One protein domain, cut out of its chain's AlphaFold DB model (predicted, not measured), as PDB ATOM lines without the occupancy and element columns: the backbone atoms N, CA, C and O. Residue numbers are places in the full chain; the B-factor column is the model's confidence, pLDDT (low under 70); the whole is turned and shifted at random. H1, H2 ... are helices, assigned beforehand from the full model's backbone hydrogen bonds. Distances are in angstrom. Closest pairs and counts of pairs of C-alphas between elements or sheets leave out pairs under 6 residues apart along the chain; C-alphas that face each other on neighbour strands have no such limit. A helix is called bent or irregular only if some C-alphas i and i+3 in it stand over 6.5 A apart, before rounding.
ATOM      1  N   ASN A   3      59.230   0.995  -2.189       61.41
ATOM      2  CA  ASN A   3      58.285   1.354  -3.254       61.41
ATOM      3  C   ASN A   3      57.496   0.214  -3.931       61.41
ATOM      4  O   ASN A   3      56.502   0.501  -4.597       61.41
ATOM      5  N   LEU A   4      57.936  -1.049  -3.865       70.81
ATOM      6  CA  LEU A   4      57.207  -2.155  -4.507       70.81
ATOM      7  C   LEU A   4      56.167  -2.771  -3.565       70.81
ATOM      8  O   LEU A   4      55.036  -2.998  -3.990       70.81
ATOM      9  N   PHE A   5      56.537  -2.993  -2.301       74.19
ATOM     10  CA  PHE A   5      55.624  -3.495  -1.274       74.19
ATOM     11  C   PHE A   5      54.524  -2.477  -0.988       74.19
ATOM     12  O   PHE A   5      53.352  -2.830  -1.089       74.19
ATOM     13  N   ASP A   6      54.888  -1.207  -0.805       73.12
ATOM     14  CA  ASP A   6      53.926  -0.127  -0.555       73.12
ATOM     15  C   ASP A   6      52.931   0.011  -1.716       73.12
ATOM     16  O   ASP A   6      51.725   0.142  -1.529       73.12
ATOM     17  N   LYS A   7      53.403  -0.117  -2.962       75.31
ATOM     18  CA  LYS A   7      52.546  -0.044  -4.155       75.31
ATOM     19  C   LYS A   7      51.600  -1.240  -4.288       75.31
ATOM     20  O   LYS A   7      50.497  -1.085  -4.819       75.31
ATOM     21  N   ILE A   8      52.016  -2.428  -3.846       78.44
ATOM     22  CA  ILE A   8      51.159  -3.622  -3.797       78.44
ATOM     23  C   ILE A   8      50.112  -3.464  -2.691       78.44
ATOM     24  O   ILE A   8      48.926  -3.672  -2.946       78.44
ATOM     25  N   GLU A   9      50.526  -3.042  -1.498       77.25
ATOM     26  CA  GLU A   9      49.636  -2.797  -0.363       77.25
ATOM     27  C   GLU A   9      48.586  -1.726  -0.685       77.25
ATOM     28  O   GLU A   9      47.392  -1.923  -0.436       77.25
ATOM     29  N   ASN A  10      49.002  -0.649  -1.351       79.12
ATOM     30  CA  ASN A  10      48.130   0.423  -1.814       79.12
ATOM     31  C   ASN A  10      47.072  -0.075  -2.811       79.12
ATOM     32  O   ASN A  10      45.894   0.254  -2.674       79.12
ATOM     33  N   LYS A  11      47.449  -0.933  -3.771       79.19
ATOM     34  CA  LYS A  11      46.493  -1.558  -4.706       79.19
ATOM     35  C   LYS A  11      45.507  -2.489  -4.005       79.19
ATOM     36  O   LYS A  11      44.316  -2.461  -4.308       79.19
ATOM     37  N   ILE A  12      45.992  -3.318  -3.082       80.62
ATOM     38  CA  ILE A  12      45.143  -4.236  -2.310       80.62
ATOM     39  C   ILE A  12      44.126  -3.440  -1.493       80.62
ATOM     40  O   ILE A  12      42.946  -3.780  -1.451       80.62
ATOM     41  N   THR A  13      44.577  -2.371  -0.847       80.25
ATOM     42  CA  THR A  13      43.723  -1.532  -0.011       80.25
ATOM     43  C   THR A  13      42.716  -0.745  -0.858       80.25
ATOM     44  O   THR A  13      41.555  -0.658  -0.463       80.25
ATOM     45  N   ALA A  14      43.089  -0.286  -2.059       80.00
ATOM     46  CA  ALA A  14      42.147   0.308  -3.008       80.00
ATOM     47  C   ALA A  14      41.017  -0.664  -3.389       80.00
ATOM     48  O   ALA A  14      39.842  -0.335  -3.230       80.00
ATOM     49  N   GLY A  15      41.360  -1.900  -3.767       81.94
ATOM     50  CA  GLY A  15      40.361  -2.927  -4.081       81.94
ATOM     51  C   GLY A  15      39.461  -3.285  -2.890       81.94
ATOM     52  O   GLY A  15      38.272  -3.537  -3.062       81.94
ATOM     53  N   LYS A  16      39.989  -3.256  -1.657       81.56
ATOM     54  CA  LYS A  16      39.181  -3.459  -0.440       81.56
ATOM     55  C   LYS A  16      38.169  -2.337  -0.215       81.56
ATOM     56  O   LYS A  16      37.066  -2.620   0.247       81.56
ATOM     57  N   ILE A  17      38.527  -1.090  -0.522       81.38
ATOM     58  CA  ILE A  17      37.613   0.054  -0.406       81.38
ATOM     59  C   ILE A  17      36.481  -0.077  -1.427       81.38
ATOM     60  O   ILE A  17      35.316   0.030  -1.050       81.38
ATOM     61  N   GLU A  18      36.798  -0.388  -2.683       81.69
ATOM     62  CA  GLU A  18      35.790  -0.603  -3.731       81.69
ATOM     63  C   GLU A  18      34.838  -1.755  -3.386       81.69
ATOM     64  O   GLU A  18      33.619  -1.588  -3.432       81.69
ATOM     65  N   GLN A  19      35.378  -2.890  -2.933       85.62
ATOM     66  CA  GLN A  19      34.567  -4.007  -2.442       85.62
ATOM     67  C   GLN A  19      33.729  -3.621  -1.221       85.62
ATOM     68  O   GLN A  19      32.604  -4.092  -1.068       85.62
ATOM     69  N   GLY A  20      34.262  -2.780  -0.333       83.25
ATOM     70  CA  GLY A  20      33.538  -2.258   0.822       83.25
ATOM     71  C   GLY A  20      32.331  -1.416   0.412       83.25
ATOM     72  O   GLY A  20      31.254  -1.582   0.980       83.25
ATOM     73  N   VAL A  21      32.485  -0.572  -0.611       84.00
ATOM     74  CA  VAL A  21      31.400   0.233  -1.197       84.00
ATOM     75  C   VAL A  21      30.346  -0.668  -1.830       84.00
ATOM     76  O   VAL A  21      29.158  -0.496  -1.584       84.00
ATOM     77  N   GLU A  22      30.758  -1.666  -2.604       85.88
ATOM     78  CA  GLU A  22      29.830  -2.599  -3.241       85.88
ATOM     79  C   GLU A  22      29.054  -3.438  -2.214       85.88
ATOM     80  O   GLU A  22      27.831  -3.572  -2.310       85.88
ATOM     81  N   LYS A  23      29.734  -3.926  -1.169       86.50
ATOM     82  CA  LYS A  23      29.094  -4.597  -0.029       86.50
ATOM     83  C   LYS A  23      28.136  -3.670   0.707       86.50
ATOM     84  O   LYS A  23      27.018  -4.067   0.984       86.50
ATOM     85  N   LEU A  24      28.516  -2.425   0.985       85.69
ATOM     86  CA  LEU A  24      27.627  -1.460   1.641       85.69
ATOM     87  C   LEU A  24      26.307  -1.269   0.867       85.69
ATOM     88  O   LEU A  24      25.232  -1.180   1.469       85.69
ATOM     89  N   LYS A  25      26.386  -1.231  -0.467       85.44
ATOM     90  CA  LYS A  25      25.216  -1.072  -1.339       85.44
ATOM     91  C   LYS A  25      24.332  -2.314  -1.323       85.44
ATOM     92  O   LYS A  25      23.127  -2.202  -1.098       85.44
ATOM     93  N   ASN A  26      24.939  -3.485  -1.502       88.38
ATOM     94  CA  ASN A  26      24.227  -4.750  -1.681       88.38
ATOM     95  C   ASN A  26      23.840  -5.443  -0.365       88.38
ATOM     96  O   ASN A  26      22.979  -6.319  -0.366       88.38
ATOM     97  N   THR A  27      24.453  -5.070   0.757       86.62
ATOM     98  CA  THR A  27      24.224  -5.694   2.063       86.62
ATOM     99  C   THR A  27      23.298  -4.829   2.942       86.62
ATOM    100  O   THR A  27      23.415  -3.593   2.963       86.62
ATOM    101  N   PRO A  28      22.354  -5.447   3.677       88.12
ATOM    102  CA  PRO A  28      21.531  -4.759   4.672       88.12
ATOM    103  C   PRO A  28      22.353  -4.198   5.840       88.12
ATOM    104  O   PRO A  28      23.403  -4.733   6.203       88.12
ATOM    105  N   VAL A  29      21.850  -3.137   6.477       85.69
ATOM    106  CA  VAL A  29      22.522  -2.486   7.620       85.69
ATOM    107  C   VAL A  29      22.660  -3.443   8.799       85.69
ATOM    108  O   VAL A  29      23.675  -3.429   9.483       85.69
ATOM    109  N   GLU A  30      21.673  -4.303   9.023       87.38
ATOM    110  CA  GLU A  30      21.649  -5.270  10.118       87.38
ATOM    111  C   GLU A  30      22.803  -6.271   9.999       87.38
ATOM    112  O   GLU A  30      23.465  -6.606  10.982       87.38
ATOM    113  N   GLU A  31      23.073  -6.732   8.779       89.06
ATOM    114  CA  GLU A  31      24.147  -7.681   8.505       89.06
ATOM    115  C   GLU A  31      25.518  -7.006   8.555       89.06
ATOM    116  O   GLU A  31      26.445  -7.531   9.176       89.06
ATOM    117  N   LEU A  32      25.630  -5.797   8.000       87.00
ATOM    118  CA  LEU A  32      26.837  -4.982   8.123       87.00
ATOM    119  C   LEU A  32      27.153  -4.654   9.587       87.00
ATOM    120  O   LEU A  32      28.315  -4.710   9.974       87.00
ATOM    121  N   SER A  33      26.139  -4.385  10.415       85.12
ATOM    122  CA  SER A  33      26.308  -4.125  11.848       85.12
ATOM    123  C   SER A  33      26.878  -5.346  12.566       85.12
ATOM    124  O   SER A  33      27.848  -5.217  13.309       85.12
ATOM    125  N   LYS A  34      26.362  -6.550  12.278       87.94
ATOM    126  CA  LYS A  34      26.903  -7.811  12.823       87.94
ATOM    127  C   LYS A  34      28.342  -8.075  12.385       87.94
ATOM    128  O   LYS A  34      29.126  -8.646  13.141       87.94
ATOM    129  N   GLN A  35      28.704  -7.703  11.158       85.19
ATOM    130  CA  GLN A  35      30.089  -7.802  10.695       85.19
ATOM    131  C   GLN A  35      30.982  -6.780  11.406       85.19
ATOM    132  O   GLN A  35      32.063  -7.136  11.861       85.19
ATOM    133  N   LEU A  36      30.510  -5.544  11.567       81.31
ATOM    134  CA  LEU A  36      31.207  -4.475  12.282       81.31
ATOM    135  C   LEU A  36      31.402  -4.764  13.769       81.31
ATOM    136  O   LEU A  36      32.397  -4.323  14.327       81.31
ATOM    137  N   GLU A  37      30.505  -5.509  14.411       82.75
ATOM    138  CA  GLU A  37      30.687  -5.983  15.791       82.75
ATOM    139  C   GLU A  37      31.861  -6.956  15.930       82.75
ATOM    140  O   GLU A  37      32.528  -6.980  16.961       82.75
ATOM    141  N   LYS A  38      32.142  -7.739  14.882       84.38
ATOM    142  CA  LYS A  38      33.299  -8.646  14.837       84.38
ATOM    143  C   LYS A  38      34.600  -7.925  14.493       84.38
ATOM    144  O   LYS A  38      35.670  -8.515  14.617       84.38
ATOM    145  N   VAL A  39      34.517  -6.683  14.026       80.50
ATOM    146  CA  VAL A  39      35.670  -5.869  13.649       80.50
ATOM    147  C   VAL A  39      35.989  -4.896  14.776       80.50
ATOM    148  O   VAL A  39      35.108  -4.265  15.357       80.50
ATOM    149  N   ASN A  40      37.273  -4.723  15.078       81.31
ATOM    150  CA  ASN A  40      37.684  -3.735  16.061       81.31
ATOM    151  C   ASN A  40      37.449  -2.313  15.514       81.31
ATOM    152  O   ASN A  40      38.128  -1.863  14.588       81.31
ATOM    153  N   ARG A  41      36.488  -1.592  16.106       77.88
ATOM    154  CA  ARG A  41      36.162  -0.206  15.728       77.88
ATOM    155  C   ARG A  41      37.354   0.741  15.874       77.88
ATOM    156  O   ARG A  41      37.491   1.649  15.061       77.88
ATOM    157  N   GLU A  42      38.234   0.520  16.852       80.06
ATOM    158  CA  GLU A  42      39.448   1.331  17.003       80.06
ATOM    159  C   GLU A  42      40.422   1.118  15.843       80.06
ATOM    160  O   GLU A  42      41.035   2.068  15.362       80.06
ATOM    161  N   GLU A  43      40.543  -0.117  15.355       78.81
ATOM    162  CA  GLU A  43      41.399  -0.437  14.213       78.81
ATOM    163  C   GLU A  43      40.844   0.164  12.916       78.81
ATOM    164  O   GLU A  43      41.597   0.719  12.117       78.81
ATOM    165  N   LEU A  44      39.521   0.114  12.728       77.56
ATOM    166  CA  LEU A  44      38.861   0.812  11.622       77.56
ATOM    167  C   LEU A  44      39.116   2.315  11.683       77.56
ATOM    168  O   LEU A  44      39.447   2.916  10.664       77.56
ATOM    169  N   ARG A  45      39.007   2.915  12.872       76.94
ATOM    170  CA  ARG A  45      39.271   4.341  13.061       76.94
ATOM    171  C   ARG A  45      40.713   4.698  12.715       76.94
ATOM    172  O   ARG A  45      40.916   5.625  11.944       76.94
ATOM    173  N   LYS A  46      41.692   3.915  13.181       81.69
ATOM    174  CA  LYS A  46      43.104   4.099  12.807       81.69
ATOM    175  C   LYS A  46      43.314   4.022  11.296       81.69
ATOM    176  O   LYS A  46      43.950   4.903  10.734       81.69
ATOM    177  N   LYS A  47      42.718   3.032  10.621       76.88
ATOM    178  CA  LYS A  47      42.809   2.903   9.154       76.88
ATOM    179  C   LYS A  47      42.181   4.082   8.415       76.88
ATOM    180  O   LYS A  47      42.698   4.490   7.384       76.88
ATOM    181  N   ILE A  48      41.077   4.630   8.923       77.62
ATOM    182  CA  ILE A  48      40.444   5.829   8.356       77.62
ATOM    183  C   ILE A  48      41.291   7.076   8.618       77.62
ATOM    184  O   ILE A  48      41.387   7.935   7.747       77.62
ATOM    185  N   ASP A  49      41.926   7.180   9.783       79.75
ATOM    186  CA  ASP A  49      42.813   8.297  10.103       79.75
ATOM    187  C   ASP A  49      44.080   8.280   9.237       79.75
ATOM    188  O   ASP A  49      44.483   9.339   8.753       79.75
ATOM    189  N   GLU A  50      44.630   7.089   8.977       79.38
ATOM    190  CA  GLU A  50      45.728   6.854   8.034       79.38
ATOM    191  C   GLU A  50      45.358   7.133   6.572       79.38
ATOM    192  O   GLU A  50      46.243   7.385   5.758       79.38
ATOM    193  N   LEU A  51      44.075   7.045   6.206       75.56
ATOM    194  CA  LEU A  51      43.611   7.445   4.881       75.56
ATOM    195  C   LEU A  51      43.589   8.974   4.811       75.56
ATOM    196  O   LEU A  51      42.620   9.627   5.200       75.56
ATOM    197  N   ASP A  52      44.669   9.545   4.296       77.44
ATOM    198  CA  ASP A  52      44.783  10.961   3.977       77.44
ATOM    199  C   ASP A  52      44.817  11.204   2.458       77.44
ATOM    200  O   ASP A  52      44.804  10.286   1.631       77.44
ATOM    201  N   ALA A  53      44.825  12.480   2.070       72.00
ATOM    202  CA  ALA A  53      44.845  12.870   0.667       72.00
ATOM    203  C   ALA A  53      46.119  12.412  -0.072       72.00
ATOM    204  O   ALA A  53      46.084  12.298  -1.301       72.00
ATOM    205  N   GLU A  54      47.226  12.164   0.633       78.31
ATOM    206  CA  GLU A  54      48.488  11.692   0.057       78.31
ATOM    207  C   GLU A  54      48.432  10.186  -0.201       78.31
ATOM    208  O   GLU A  54      48.606   9.765  -1.344       78.31
ATOM    209  N   LYS A  55      48.040   9.388   0.796       78.94
ATOM    210  CA  LYS A  55      47.849   7.938   0.680       78.94
ATOM    211  C   LYS A  55      46.841   7.613  -0.419       78.94
ATOM    212  O   LYS A  55      47.099   6.783  -1.284       78.94
ATOM    213  N   ILE A  56      45.741   8.363  -0.507       77.56
ATOM    214  CA  ILE A  56      44.774   8.218  -1.605       77.56
ATOM    215  C   ILE A  56      45.382   8.528  -2.981       77.56
ATOM    216  O   ILE A  56      45.092   7.814  -3.948       77.56
ATOM    217  N   LYS A  57      46.228   9.565  -3.097       77.44
ATOM    218  CA  LYS A  57      46.953   9.859  -4.350       77.44
ATOM    219  C   LYS A  57      47.880   8.705  -4.729       77.44
ATOM    220  O   LYS A  57      47.897   8.313  -5.895       77.44
ATOM    221  N   GLU A  58      48.610   8.147  -3.769       80.56
ATOM    222  CA  GLU A  58      49.516   7.016  -3.999       80.56
ATOM    223  C   GLU A  58      48.778   5.747  -4.429       80.56
ATOM    224  O   GLU A  58      49.230   5.018  -5.316       80.56
ATOM    225  N   MET A  59      47.605   5.514  -3.844       78.44
ATOM    226  CA  MET A  59      46.723   4.398  -4.172       78.44
ATOM    227  C   MET A  59      46.009   4.565  -5.512       78.44
ATOM    228  O   MET A  59      45.420   3.602  -6.001       78.44
ATOM    229  N   LYS A  60      46.071   5.760  -6.121       76.25
ATOM    230  CA  LYS A  60      45.305   6.129  -7.322       76.25
ATOM    231  C   LYS A  60      43.804   5.869  -7.158       76.25
ATOM    232  O   LYS A  60      43.134   5.485  -8.111       76.25
ATOM    233  N   LEU A  61      43.298   6.066  -5.942       76.56
ATOM    234  CA  LEU A  61      41.879   5.936  -5.640       76.56
ATOM    235  C   LEU A  61      41.132   7.169  -6.138       76.56
ATOM    236  O   LEU A  61      41.470   8.298  -5.770       76.56
ATOM    237  N   ASP A  62      40.086   6.942  -6.926       79.88
ATOM    238  CA  ASP A  62      39.147   7.990  -7.293       79.88
ATOM    239  C   ASP A  62      38.055   8.101  -6.221       79.88
ATOM    240  O   ASP A  62      37.027   7.419  -6.230       79.88
ATOM    241  N   VAL A  63      38.312   8.967  -5.239       76.69
ATOM    242  CA  VAL A  63      37.362   9.248  -4.155       76.69
ATOM    243  C   VAL A  63      36.086   9.879  -4.692       76.69
ATOM    244  O   VAL A  63      35.017   9.650  -4.126       76.69
ATOM    245  N   GLU A  64      36.164  10.649  -5.779       79.31
ATOM    246  CA  GLU A  64      34.964  11.202  -6.393       79.31
ATOM    247  C   GLU A  64      34.119  10.105  -7.019       79.31
ATOM    248  O   GLU A  64      32.901  10.118  -6.859       79.31
ATOM    249  N   GLU A  65      34.735   9.145  -7.708       81.19
ATOM    250  CA  GLU A  65      34.024   8.009  -8.288       81.19
ATOM    251  C   GLU A  65      33.382   7.147  -7.197       81.19
ATOM    252  O   GLU A  65      32.201   6.812  -7.285       81.19
ATOM    253  N   ILE A  66      34.117   6.855  -6.119       80.06
ATOM    254  CA  ILE A  66      33.575   6.151  -4.950       80.06
ATOM    255  C   ILE A  66      32.395   6.923  -4.354       80.06
ATOM    256  O   ILE A  66      31.343   6.340  -4.096       80.06
ATOM    257  N   LYS A  67      32.523   8.240  -4.183       77.94
ATOM    258  CA  LYS A  67      31.449   9.083  -3.650       77.94
ATOM    259  C   LYS A  67      30.244   9.140  -4.584       77.94
ATOM    260  O   LYS A  67      29.125   9.074  -4.099       77.94
ATOM    261  N   LYS A  68      30.450   9.200  -5.902       82.19
ATOM    262  CA  LYS A  68      29.381   9.124  -6.916       82.19
ATOM    263  C   LYS A  68      28.683   7.763  -6.896       82.19
ATOM    264  O   LYS A  68      27.482   7.689  -7.136       82.19
ATOM    265  N   LYS A  69      29.416   6.688  -6.590       81.81
ATOM    266  CA  LYS A  69      28.848   5.347  -6.398       81.81
ATOM    267  C   LYS A  69      28.032   5.246  -5.110       81.81
ATOM    268  O   LYS A  69      27.151   4.392  -5.058       81.81
ATOM    269  N   LEU A  70      28.291   6.079  -4.107       83.69
ATOM    270  CA  LEU A  70      27.557   6.093  -2.846       83.69
ATOM    271  C   LEU A  70      26.338   7.020  -2.930       83.69
ATOM    272  O   LEU A  70      26.447   8.225  -3.137       83.69
ATOM    273  N   THR A  71      25.154   6.454  -2.737       84.81
ATOM    274  CA  THR A  71      23.903   7.215  -2.696       84.81
ATOM    275  C   THR A  71      23.682   7.854  -1.317       84.81
ATOM    276  O   THR A  71      24.316   7.452  -0.336       84.81
ATOM    277  N   PRO A  72      22.747   8.816  -1.183       84.19
ATOM    278  CA  PRO A  72      22.350   9.332   0.127       84.19
ATOM    279  C   PRO A  72      21.914   8.227   1.102       84.19
ATOM    280  O   PRO A  72      22.251   8.285   2.281       84.19
ATOM    281  N   ALA A  73      21.247   7.182   0.601       85.62
ATOM    282  CA  ALA A  73      20.869   6.023   1.406       85.62
ATOM    283  C   ALA A  73      22.101   5.269   1.928       85.62
ATOM    284  O   ALA A  73      22.149   4.915   3.102       85.62
ATOM    285  N   ASP A  74      23.132   5.080   1.099       86.38
ATOM    286  CA  ASP A  74      24.388   4.443   1.517       86.38
ATOM    287  C   ASP A  74      25.118   5.278   2.577       86.38
ATOM    288  O   ASP A  74      25.639   4.733   3.549       86.38
ATOM    289  N   MET A  75      25.098   6.606   2.444       83.88
ATOM    290  CA  MET A  75      25.641   7.521   3.454       83.88
ATOM    291  C   MET A  75      24.888   7.422   4.783       83.88
ATOM    292  O   MET A  75      25.510   7.395   5.846       83.88
ATOM    293  N   GLU A  76      23.560   7.293   4.753       87.06
ATOM    294  CA  GLU A  76      22.779   7.013   5.961       87.06
ATOM    295  C   GLU A  76      23.107   5.645   6.565       87.06
ATOM    296  O   GLU A  76      23.191   5.530   7.791       87.06
ATOM    297  N   LYS A  77      23.340   4.615   5.738       88.00
ATOM    298  CA  LYS A  77      23.799   3.303   6.218       88.00
ATOM    299  C   LYS A  77      25.138   3.431   6.937       88.00
ATOM    300  O   LYS A  77      25.247   2.976   8.071       88.00
ATOM    301  N   ILE A  78      26.127   4.092   6.326       85.31
ATOM    302  CA  ILE A  78      27.433   4.353   6.956       85.31
ATOM    303  C   ILE A  78      27.230   5.079   8.284       85.31
ATOM    304  O   ILE A  78      27.817   4.682   9.288       85.31
ATOM    305  N   LYS A  79      26.357   6.092   8.318       86.50
ATOM    306  CA  LYS A  79      26.066   6.851   9.537       86.50
ATOM    307  C   LYS A  79      25.504   5.961  10.650       86.50
ATOM    308  O   LYS A  79      25.969   6.026  11.785       86.50
ATOM    309  N   LYS A  80      24.544   5.088  10.327       86.75
ATOM    310  CA  LYS A  80      23.966   4.124  11.281       86.75
ATOM    311  C   LYS A  80      25.002   3.116  11.780       86.75
ATOM    312  O   LYS A  80      25.049   2.833  12.972       86.75
ATOM    313  N   LEU A  81      25.848   2.616  10.882       85.19
ATOM    314  CA  LEU A  81      26.885   1.625  11.173       85.19
ATOM    315  C   LEU A  81      28.022   2.181  12.035       85.19
ATOM    316  O   LEU A  81      28.496   1.521  12.957       85.19
ATOM    317  N   ALA A  82      28.449   3.405  11.741       83.75
ATOM    318  CA  ALA A  82      29.503   4.093  12.470       83.75
ATOM    319  C   ALA A  82      29.037   4.605  13.844       83.75
ATOM    320  O   ALA A  82      29.852   4.768  14.756       83.75
ATOM    321  N   GLY A  83      27.735   4.847  14.020       83.12
ATOM    322  CA  GLY A  83      27.156   5.292  15.284       83.12
ATOM    323  C   GLY A  83      27.806   6.587  15.781       83.12
ATOM    324  O   GLY A  83      27.699   7.627  15.140       83.12
ATOM    325  N   LYS A  84      28.511   6.525  16.915       82.25
ATOM    326  CA  LYS A  84      29.189   7.686  17.525       82.25
ATOM    327  C   LYS A  84      30.345   8.249  16.690       82.25
ATOM    328  O   LYS A  84      30.646   9.430  16.791       82.25
ATOM    329  N   ASP A  85      30.989   7.415  15.875       82.81
ATOM    330  CA  ASP A  85      32.109   7.821  15.018       82.81
ATOM    331  C   ASP A  85      31.618   8.270  13.628       82.81
ATOM    332  O   ASP A  85      32.414   8.621  12.758       82.81
ATOM    333  N   ALA A  86      30.300   8.284  13.403       82.81
ATOM    334  CA  ALA A  86      29.712   8.593  12.110       82.81
ATOM    335  C   ALA A  86      30.067   9.987  11.602       82.81
ATOM    336  O   ALA A  86      30.450  10.129  10.444       82.81
ATOM    337  N   ASP A  87      29.991  11.003  12.458       84.12
ATOM    338  CA  ASP A  87      30.306  12.375  12.058       84.12
ATOM    339  C   ASP A  87      31.780  12.518  11.656       84.12
ATOM    340  O   ASP A  87      32.091  13.205  10.681       84.12
ATOM    341  N   LEU A  88      32.685  11.804  12.337       82.88
ATOM    342  CA  LEU A  88      34.108  11.757  11.996       82.88
ATOM    343  C   LEU A  88      34.328  11.099  10.626       82.88
ATOM    344  O   LEU A  88      35.003  11.667   9.769       82.88
ATOM    345  N   ILE A  89      33.728   9.927  10.401       82.00
ATOM    346  CA  ILE A  89      33.866   9.175   9.146       82.00
ATOM    347  C   ILE A  89      33.286   9.971   7.974       82.00
ATOM    348  O   ILE A  89      33.931  10.114   6.937       82.00
ATOM    349  N   MET A  90      32.101  10.554   8.153       83.56
ATOM    350  CA  MET A  90      31.452  11.393   7.144       83.56
ATOM    351  C   MET A  90      32.271  12.643   6.831       83.56
ATOM    352  O   MET A  90      32.381  13.042   5.668       83.56
ATOM    353  N   LYS A  91      32.873  13.263   7.851       85.12
ATOM    354  CA  LYS A  91      33.786  14.389   7.663       85.12
ATOM    355  C   LYS A  91      35.002  13.968   6.843       85.12
ATOM    356  O   LYS A  91      35.286  14.624   5.848       85.12
ATOM    357  N   LYS A  92      35.636  12.839   7.175       81.00
ATOM    358  CA  LYS A  92      36.800  12.323   6.445       81.00
ATOM    359  C   LYS A  92      36.463  12.017   4.983       81.00
ATOM    360  O   LYS A  92      37.143  12.505   4.094       81.00
ATOM    361  N   ILE A  93      35.362  11.316   4.700       79.50
ATOM    362  CA  ILE A  93      34.908  11.041   3.319       79.50
ATOM    363  C   ILE A  93      34.710  12.346   2.525       79.50
ATOM    364  O   ILE A  93      35.074  12.447   1.348       79.50
ATOM    365  N   ASN A  94      34.148  13.373   3.165       79.69
ATOM    366  CA  ASN A  94      33.968  14.683   2.543       79.69
ATOM    367  C   ASN A  94      35.282  15.452   2.355       79.69
ATOM    368  O   ASN A  94      35.430  16.129   1.344       79.69
ATOM    369  N   GLU A  95      36.230  15.350   3.282       81.44
ATOM    370  CA  GLU A  95      37.566  15.946   3.154       81.44
ATOM    371  C   GLU A  95      38.370  15.284   2.035       81.44
ATOM    372  O   GLU A  95      38.972  15.977   1.225       81.44
ATOM    373  N   LEU A  96      38.304  13.958   1.916       71.81
ATOM    374  CA  LEU A  96      39.003  13.202   0.873       71.81
ATOM    375  C   LEU A  96      38.487  13.511  -0.543       71.81
ATOM    376  O   LEU A  96      39.206  13.304  -1.518       71.81
ATOM    377  N   SER A  97      37.252  14.011  -0.656       64.56
ATOM    378  CA  SER A  97      36.659  14.471  -1.920       64.56
ATOM    379  C   SER A  97      36.866  15.964  -2.192       64.56
ATOM    380  O   SER A  97      36.568  16.416  -3.290       64.56
ATOM    381  N   LYS A  98      37.383  16.736  -1.229       60.16
ATOM    382  CA  LYS A  98      37.798  18.126  -1.442       60.16
ATOM    383  C   LYS A  98      39.261  18.138  -1.887       60.16
ATOM    384  O   LYS A  98      40.164  18.288  -1.067       60.16
TER     385      LYS A  98
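AT A GLANCE: This is residues 3 to 98 of the 99 residues of the protein "Membrane trafficking protein" of Clostridiales bacterium (UniProt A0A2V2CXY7). Straight H1 runs along one side, with H3 and arm H6b loosely side by side across from it; short H2, H4, H5 and arm H6a sit between. The printed part has 96 residues, six named helices, H1 to H6, and no named strand: all helix, compact, radius of gyration of the C-alphas 13.2 A, spans 39 by 27 by 23 A.

HOW THE PARTS SIT: Find H6, residues 72 to 96, by its hydrogen bonds assigned as one helix but bent: C-alphas 81 and 84 are 9.1 A apart. Its arms are H6a, residues 72 to 81, and H6b, residues 84 to 96, irregular with C-alphas 84 and 87 7.3 A apart. They touch at a steep tilt of 44 degrees, closest C-alphas Lys 79 and Ala 86, 4.8 A. H1, residues 3 to 26, touches H4, residues 53 to 59, about perpendicular at 80 degrees, closest C-alphas Asn 10 and Met 59, 4.8 A. H1 only just touches H5, residues 63 to 69, with 3 pairs of C-alphas within 8 A, closest Glu 18 and Ile 66, 7.2 A. H2, residues 29 to 37, touches H6a, closest C-alphas Ser 33 and Leu 81, 5.8 A. H3, residues 41 to 50, is close but not clearly touching H6b. Every O i to N i+4 pair is within hydrogen-bond range but in H1, 19 of 20, and H6b, 8 of 9.

IN THESE COORDINATES: From C-alpha 3 at (58.285, 1.354, -3.254), H1 runs 34.6 A; H6b ends at C-alpha 96 at (39.003, 13.202, 0.873).

THE WHOLE: The printed part has no cut, its five links are tight, and pLDDT is under 70 at residues 3, 97 and 98.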